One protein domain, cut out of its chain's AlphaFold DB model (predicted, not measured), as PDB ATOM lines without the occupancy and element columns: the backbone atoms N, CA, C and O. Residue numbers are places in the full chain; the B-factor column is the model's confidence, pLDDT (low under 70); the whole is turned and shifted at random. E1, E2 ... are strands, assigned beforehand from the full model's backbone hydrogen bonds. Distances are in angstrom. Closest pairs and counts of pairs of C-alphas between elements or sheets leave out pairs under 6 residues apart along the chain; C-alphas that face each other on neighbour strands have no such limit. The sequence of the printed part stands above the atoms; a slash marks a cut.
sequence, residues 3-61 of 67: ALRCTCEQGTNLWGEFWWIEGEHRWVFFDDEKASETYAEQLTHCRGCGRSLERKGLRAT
ATOM      1  N   ALA A   3      67.627  95.008 157.274       92.19
ATOM      2  CA  ALA A   3      69.049  95.328 157.241       92.19
ATOM      3  C   ALA A   3      69.842  94.089 157.679       92.19
ATOM      4  O   ALA A   3      69.558  93.478 158.716       92.19
ATOM      5  N   LEU A   4      70.790  93.671 156.853       92.50
ATOM      6  CA  LEU A   4      71.518  92.422 156.983       92.50
ATOM      7  C   LEU A   4      73.017  92.668 156.827       92.50
ATOM      8  O   LEU A   4      73.451  93.576 156.133       92.50
ATOM      9  N   ARG A   5      73.829  91.799 157.420       91.50
ATOM     10  CA  ARG A   5      75.272  91.761 157.173       91.50
ATOM     11  C   ARG A   5      75.762  90.329 157.109       91.50
ATOM     12  O   ARG A   5      75.232  89.434 157.780       91.50
ATOM     13  N   CYS A   6      76.776  90.100 156.281       90.38
ATOM     14  CA  CYS A   6      77.402  88.791 156.189       90.38
ATOM     15  C   CYS A   6      78.124  88.428 157.492       90.38
ATOM     16  O   CYS A   6      78.764  89.260 158.131       90.38
ATOM     17  N   THR A   7      78.058  87.150 157.858       88.69
ATOM     18  CA  THR A   7      78.723  86.589 159.044       88.69
ATOM     19  C   THR A   7      80.246  86.536 158.949       88.69
ATOM     20  O   THR A   7      80.892  86.249 159.947       88.69
ATOM     21  N   CYS A   8      80.831  86.816 157.781       87.81
ATOM     22  CA  CYS A   8      82.284  86.855 157.600       87.81
ATOM     23  C   CYS A   8      82.957  88.101 158.195       87.81
ATOM     24  O   CYS A   8      84.172  88.214 158.078       87.81
ATOM     25  N   GLU A   9      82.185  89.044 158.754       78.00
ATOM     26  CA  GLU A   9      82.619  90.333 159.333       78.00
ATOM     27  C   GLU A   9      83.254  91.323 158.332       78.00
ATOM     28  O   GLU A   9      83.141  92.532 158.508       78.00
ATOM     29  N   GLN A  10      83.803  90.833 157.221       80.94
ATOM     30  CA  GLN A  10      84.382  91.606 156.117       80.94
ATOM     31  C   GLN A  10      83.336  92.097 155.098       80.94
ATOM     32  O   GLN A  10      83.669  92.815 154.161       80.94
ATOM     33  N   GLY A  11      82.076  91.672 155.230       78.88
ATOM     34  CA  GLY A  11      80.986  92.080 154.340       78.88
ATOM     35  C   GLY A  11      80.405  93.452 154.695       78.88
ATOM     36  O   GLY A  11      80.336  93.804 155.876       78.88
ATOM     37  N   THR A  12      79.946  94.176 153.672       84.06
ATOM     38  CA  THR A  12      79.200  95.438 153.793       84.06
ATOM     39  C   THR A  12      77.785  95.215 154.336       84.06
ATOM     40  O   THR A  12      77.323  94.072 154.466       84.06
ATOM     41  N   ASN A  13      77.112  96.314 154.684       89.94
ATOM     42  CA  ASN A  13      75.687  96.286 154.993       89.94
ATOM     43  C   ASN A  13      74.893  95.956 153.726       89.94
ATOM     44  O   ASN A  13      75.227  96.385 152.623       89.94
ATOM     45  N   LEU A  14      73.858  95.150 153.909       92.19
ATOM     46  CA  LEU A  14      72.996  94.651 152.858       92.19
ATOM     47  C   LEU A  14      71.553  94.977 153.201       92.19
ATOM     48  O   LEU A  14      71.112  94.816 154.341       92.19
ATOM     49  N   TRP A  15      70.789  95.308 152.178       93.88
ATOM     50  CA  TRP A  15      69.348  95.408 152.264       93.88
ATOM     51  C   TRP A  15      68.734  94.124 151.705       93.88
ATOM     52  O   TRP A  15      68.987  93.729 150.571       93.88
ATOM     53  N   GLY A  16      67.960  93.425 152.535       94.62
ATOM     54  CA  GLY A  16      67.230  92.218 152.168       94.62
ATOM     55  C   GLY A  16      65.741  92.471 151.949       94.62
ATOM     56  O   GLY A  16      65.036  92.968 152.835       94.62
ATOM     57  N   GLU A  17      65.246  92.024 150.807       94.81
ATOM     58  CA  GLU A  17      63.843  92.001 150.414       94.81
ATOM     59  C   GLU A  17      63.330  90.557 150.367       94.81
ATOM     60  O   GLU A  17      64.074  89.641 150.022       94.81
ATOM     61  N   PHE A  18      62.051  90.344 150.686       93.06
ATOM     62  CA  PHE A  18      61.401  89.041 150.532       93.06
ATOM     63  C   PHE A  18      60.303  89.165 149.482       93.06
ATOM     64  O   PHE A  18      59.285  89.811 149.734       93.06
ATOM     65  N   TRP A  19      60.541  88.609 148.296       93.56
ATOM     66  CA  TRP A  19      59.683  88.767 147.120       93.56
ATOM     67  C   TRP A  19      59.082  87.433 146.685       93.56
ATOM     68  O   TRP A  19      59.662  86.372 146.911       93.56
ATOM     69  N   TRP A  20      57.929  87.497 146.021       91.75
ATOM     70  CA  TRP A  20      57.358  86.370 145.287       91.75
ATOM     71  C   TRP A  20      57.881  86.390 143.849       91.75
ATOM     72  O   TRP A  20      57.567  87.306 143.091       91.75
ATOM     73  N   ILE A  21      58.692  85.399 143.480       90.31
ATOM     74  CA  ILE A  21      59.345  85.303 142.171       90.31
ATOM     75  C   ILE A  21      59.127  83.885 141.643       90.31
ATOM     76  O   ILE A  21      59.435  82.918 142.328       90.31
ATOM     77  N   GLU A  22      58.589  83.765 140.427       88.94
ATOM     78  CA  GLU A  22      58.434  82.477 139.719       88.94
ATOM     79  C   GLU A  22      57.682  81.381 140.501       88.94
ATOM     80  O   GLU A  22      57.932  80.193 140.331       88.94
ATOM     81  N   GLY A  23      56.719  81.765 141.344       93.50
ATOM     82  CA  GLY A  23      55.892  80.806 142.084       93.50
ATOM     83  C   GLY A  23      56.454  80.384 143.442       93.50
ATOM     84  O   GLY A  23      55.864  79.525 144.094       93.50
ATOM     85  N   GLU A  24      57.550  80.995 143.896       94.25
ATOM     86  CA  GLU A  24      58.074  80.797 145.245       94.25
ATOM     87  C   GLU A  24      58.513  82.110 145.905       94.25
ATOM     88  O   GLU A  24      58.757  83.125 145.251       94.25
ATOM     89  N   HIS A  25      58.613  82.099 147.235       91.94
ATOM     90  CA  HIS A  25      59.170  83.235 147.954       91.94
ATOM     91  C   HIS A  25      60.696  83.145 147.988       91.94
ATOM     92  O   HIS A  25      61.252  82.178 148.514       91.94
ATOM     93  N   ARG A  26      61.376  84.181 147.499       93.31
ATOM     94  CA  ARG A  26      62.838  84.277 147.504       93.31
ATOM     95  C   ARG A  26      63.294  85.533 148.236       93.31
ATOM     96  O   ARG A  26      62.660  86.586 148.180       93.31
ATOM     97  N   TRP A  27      64.427  85.409 148.922       93.88
ATOM     98  CA  TRP A  27      65.152  86.572 149.416       93.88
ATOM     99  C   TRP A  27      65.984  87.168 148.287       93.88
ATOM    100  O   TRP A  27      66.709  86.445 147.604       93.88
ATOM    101  N   VAL A  28      65.896  88.482 148.130       94.38
ATOM    102  CA  VAL A  28      66.726  89.266 147.217       94.38
ATOM    103  C   VAL A  28      67.556  90.227 148.057       94.38
ATOM    104  O   VAL A  28      67.051  90.802 149.021       94.38
ATOM    105  N   PHE A  29      68.838  90.356 147.735       94.62
ATOM    106  CA  PHE A  29      69.779  91.158 148.509       94.62
ATOM    107  C   PHE A  29      70.356  92.266 147.647       94.62
ATOM    108  O   PHE A  29      70.633  92.058 146.467       94.62
ATOM    109  N   PHE A  30      70.570  93.416 148.262       94.12
ATOM    110  CA  PHE A  30      71.063  94.621 147.620       94.12
ATOM    111  C   PHE A  30      72.194  95.220 148.446       94.12
ATOM    112  O   PHE A  30      72.257  95.021 149.663       94.12
ATOM    113  N   ASP A  31      73.082  95.948 147.778       92.38
ATOM    114  CA  ASP A  31      74.084  96.764 148.454       92.38
ATOM    115  C   ASP A  31      73.406  97.938 149.176       92.38
ATOM    116  O   ASP A  31      72.695  98.727 148.550       92.38
ATOM    117  N   ASP A  32      73.626  98.047 150.485       92.19
ATOM    118  CA  ASP A  32      73.092  99.128 151.329       92.19
ATOM    119  C   ASP A  32      74.199 100.098 151.781       92.19
ATOM    120  O   ASP A  32      73.973 101.022 152.563       92.19
ATOM    121  N   GLU A  33      75.429  99.911 151.292       89.69
ATOM    122  CA  GLU A  33      76.528 100.828 151.565       89.69
ATOM    123  C   GLU A  33      76.439 102.047 150.640       89.69
ATOM    124  O   GLU A  33      76.764 101.977 149.457       89.69
ATOM    125  N   LYS A  34      76.016 103.197 151.177       86.94
ATOM    126  CA  LYS A  34      75.814 104.432 150.391       86.94
ATOM    127  C   LYS A  34      77.083 104.953 149.722       86.94
ATOM    128  O   LYS A  34      76.990 105.656 148.722       86.94
ATOM    129  N   ALA A  35      78.249 104.657 150.293       86.69
ATOM    130  CA  ALA A  35      79.532 105.032 149.708       86.69
ATOM    131  C   ALA A  35      79.988 104.076 148.588       86.69
ATOM    132  O   ALA A  35      80.985 104.355 147.926       86.69
ATOM    133  N   SER A  36      79.296 102.951 148.387       85.81
ATOM    134  CA  SER A  36      79.616 101.971 147.351       85.81
ATOM    135  C   SER A  36      79.135 102.445 145.982       85.81
ATOM    136  O   SER A  36      78.015 102.932 145.835       85.81
ATOM    137  N   GLU A  37      79.952 102.228 144.952       87.75
ATOM    138  CA  GLU A  37      79.594 102.514 143.553       87.75
ATOM    139  C   GLU A  37      78.385 101.703 143.062       87.75
ATOM    140  O   GLU A  37      77.746 102.075 142.087       87.75
ATOM    141  N   THR A  38      78.055 100.609 143.749       87.44
ATOM    142  CA  THR A  38      76.944  99.709 143.408       87.44
ATOM    143  C   THR A  38      75.802  99.794 144.407       87.44
ATOM    144  O   THR A  38      75.066  98.826 144.594       87.44
ATOM    145  N   TYR A  39      75.684 100.920 145.106       91.00
ATOM    146  CA  TYR A  39      74.567 101.166 146.003       91.00
ATOM    147  C   TYR A  39      73.229 100.881 145.301       91.00
ATOM    148  O   TYR A  39      73.007 101.309 144.168       91.00
ATOM    149  N   ALA A  40      72.340 100.157 145.989       91.81
ATOM    150  CA  ALA A  40      71.052  99.682 145.482       91.81
ATOM    151  C   ALA A  40      71.110  98.675 144.313       91.81
ATOM    152  O   ALA A  40      70.059  98.258 143.822       91.81
ATOM    153  N   GLU A  41      72.291  98.214 143.894       94.38
ATOM    154  CA  GLU A  41      72.391  97.090 142.965       94.38
ATOM    155  C   GLU A  41      72.147  95.758 143.675       94.38
ATOM    156  O   GLU A  41      72.485  95.569 144.850       94.38
ATOM    157  N   GLN A  42      71.569  94.804 142.941       94.38
ATOM    158  CA  GLN A  42      71.340  93.458 143.446       94.38
ATOM    159  C   GLN A  42      72.668  92.713 143.598       94.38
ATOM    160  O   GLN A  42      73.450  92.580 142.656       94.38
ATOM    161  N   LEU A  43      72.877  92.134 144.775       92.94
ATOM    162  CA  LEU A  43      74.022  91.292 145.075       92.94
ATOM    163  C   LEU A  43      73.589  89.834 145.225       92.94
ATOM    164  O   LEU A  43      72.637  89.500 145.929       92.94
ATOM    165  N   THR A  44      74.344  88.941 144.593       93.75
ATOM    166  CA  THR A  44      74.210  87.483 144.758       93.75
ATOM    167  C   THR A  44      75.329  86.893 145.611       93.75
ATOM    168  O   THR A  44      75.184  85.792 146.137       93.75
ATOM    169  N   HIS A  45      76.430  87.630 145.792       93.69
ATOM    170  CA  HIS A  45      77.612  87.211 146.542       93.69
ATOM    171  C   HIS A  45      78.067  88.314 147.501       93.69
ATOM    172  O   HIS A  45      77.936  89.506 147.221       93.69
ATOM    173  N   CYS A  46      78.619  87.918 148.646       90.75
ATOM    174  CA  CYS A  46      79.219  88.840 149.597       90.75
ATOM    175  C   CYS A  46      80.530  89.399 149.038       90.75
ATOM    176  O   CYS A  46      81.429  88.633 148.697       90.75
ATOM    177  N   ARG A  47      80.686  90.723 149.037       86.00
ATOM    178  CA  ARG A  47      81.912  91.387 148.564       86.00
ATOM    179  C   ARG A  47      83.156  91.103 149.403       86.00
ATOM    180  O   ARG A  47      84.253  91.121 148.866       86.00
ATOM    181  N   GLY A  48      82.987  90.820 150.694       87.94
ATOM    182  CA  GLY A  48      84.112  90.537 151.588       87.94
ATOM    183  C   GLY A  48      84.682  89.129 151.404       87.94
ATOM    184  O   GLY A  48      85.886  88.957 151.280       87.94
ATOM    185  N   CYS A  49      83.822  88.106 151.380       90.25
ATOM    186  CA  CYS A  49      84.262  86.702 151.388       90.25
ATOM    187  C   CYS A  49      83.906  85.907 150.123       90.25
ATOM    188  O   CYS A  49      84.186  84.711 150.066       90.25
ATOM    189  N   GLY A  50      83.227  86.518 149.149       90.69
ATOM    190  CA  GLY A  50      82.816  85.883 147.891       90.69
ATOM    191  C   GLY A  50      81.716  84.823 148.016       90.69
ATOM    192  O   GLY A  50      81.287  84.276 147.007       90.69
ATOM    193  N   ARG A  51      81.235  84.506 149.227       91.12
ATOM    194  CA  ARG A  51      80.183  83.495 149.428       91.12
ATOM    195  C   ARG A  51      78.847  83.971 148.874       91.12
ATOM    196  O   ARG A  51      78.505  85.144 149.027       91.12
ATOM    197  N   SER A  52      78.070  83.051 148.313       93.94
ATOM    198  CA  SER A  52      76.702  83.333 147.876       93.94
ATOM    199  C   SER A  52      75.843  83.816 149.047       93.94
ATOM    200  O   SER A  52      75.931  83.303 150.167       93.94
ATOM    201  N   LEU A  53      75.038  84.843 148.794       92.38
ATOM    202  CA  LEU A  53      74.148  85.430 149.782       92.38
ATOM    203  C   LEU A  53      72.907  84.551 149.924       92.38
ATOM    204  O   LEU A  53      72.098  84.423 149.012       92.38
ATOM    205  N   GLU A  54      72.749  83.962 151.103       92.75
ATOM    206  CA  GLU A  54      71.558  83.222 151.501       92.75
ATOM    207  C   GLU A  54      71.132  83.690 152.887       92.75
ATOM    208  O   GLU A  54      71.979  83.916 153.754       92.75
ATOM    209  N   ARG A  55      69.821  83.762 153.153       90.88
ATOM    210  CA  ARG A  55      69.297  84.291 154.424       90.88
ATOM    211  C   ARG A  55      69.923  83.633 155.662       90.88
ATOM    212  O   ARG A  55      70.152  84.329 156.649       90.88
ATOM    213  N   LYS A  56      70.228  82.330 155.608       88.94
ATOM    214  CA  LYS A  56      70.866  81.551 156.691       88.94
ATOM    215  C   LYS A  56      72.301  81.994 157.024       88.94
ATOM    216  O   LYS A  56      72.755  81.792 158.142       88.94
ATOM    217  N   GLY A  57      73.010  82.592 156.064       86.75
ATOM    218  CA  GLY A  57      74.390  83.065 156.212       86.75
ATOM    219  C   GLY A  57      74.511  84.530 156.643       86.75
ATOM    220  O   GLY A  57      75.630  85.041 156.751       86.75
ATOM    221  N   LEU A  58      73.378  85.200 156.879       91.00
ATOM    222  CA  LEU A  58      73.291  86.628 157.180       91.00
ATOM    223  C   LEU A  58      72.718  86.868 158.576       91.00
ATOM    224  O   LEU A  58      71.792  86.184 159.024       91.00
ATOM    225  N   ARG A  59      73.249  87.884 159.254       91.44
ATOM    226  CA  ARG A  59      72.724  88.381 160.529       91.44
ATOM    227  C   ARG A  59      71.937  89.654 160.283       91.44
ATOM    228  O   ARG A  59      72.327  90.451 159.438       91.44
ATOM    229  N   ALA A  60      70.853  89.837 161.031       89.56
ATOM    230  CA  ALA A  60      70.198  91.133 161.085       89.56
ATOM    231  C   ALA A  60      71.162  92.129 161.728       89.56
ATOM    232  O   ALA A  60      71.662  91.884 162.828       89.56
ATOM    233  N   THR A  61      71.438  93.225 161.038       82.88
ATOM    234  CA  THR A  61      72.021  94.393 161.683       82.88
ATOM    235  C   THR A  61      70.874  95.085 162.383       82.88
ATOM    236  O   THR A  61      69.956  95.584 161.732       82.88
TER     237      THR A  61
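This is residues 3 to 61 of the 67 residues of an uncharacterized protein of uncultured Rubrobacteraceae bacterium (UniProt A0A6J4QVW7). A long, twisted two-stranded hairpin, E2 and E3, reaches along the longest axis, and at the end away from its turn two short strands, E1 and then E4, widen it into one sheet curled like part of a barrel. A long stretch without named elements, residues 32 to 57, loops about at that same end and pairs briefly with E3. The 59 printed residues have no named helix and four named strands, E1, E2, E3 and E4 along the chain; the sheet's order is E3, E2, E1, E4, all antiparallel. The class is all strand, though the strands hold 24 of the 59 printed residues, under half. The whole is compact, with a radius of gyration of the C-alphas of 11.0 A and spans of 33 by 22 by 19 A.

E1 is residues 3 to 6, with C-alpha 3 at (69.049, 95.328, 157.241). E2, the longest strand, is residues 13 to 21, 23.5 A from first to last C-alpha, ending with C-alpha 21 at (59.345, 85.303, 142.171). E3 is residues 24 to 31, 22.8 A long by the same measure. E4 is residues 58 to 60, with C-alpha 60 at (70.198, 91.133, 161.085).

The sheet is strongly twisted: from edge to edge the strands' lines turn by 101 degrees, and the way across it turns by 109 degrees. E1, E2 and E3 form a meander, each strand the antiparallel neighbour of the one before. With E4 they form a Greek key, in which the first strand is also the antiparallel neighbour of the fourth. E1 and E2 are a hairpin; C-alphas 4 and 14 face each other at 4.9 A, and N 4 and O 14 are within hydrogen-bond range at 2.8 A. E2 and E3 are a hairpin with directions 154 degrees apart; C-alphas 25 and 20 face each other at 4.5 A, N 17 and O 28 are 2.8 A apart, and N 24 and O 21 are 3.1 A apart, both within hydrogen-bond range. E1 and E4 are antiparallel at 144 degrees, with N 5 and O 59 within hydrogen-bond range at 2.9 A. E3 and E4 are the edge strands and are apart, with no C-alpha of the one within 8 A of the other. Residues 29 to 30 of E3 pair antiparallel with residues 42 to 43.

The two C-alphas farthest apart, those of Gly 23 and Ala 35, are 34.7 A from each other, while those of Ala 3 and Thr 61, the first and last printed, are 5.4 A apart. The link from E2 to E3 is tight, that from E1 to E2 short, and that from E3 to E4 long, with 26 residues. The printed part has no cut. The mean pLDDT of the printed part is 90.4, and no printed residue is under 70.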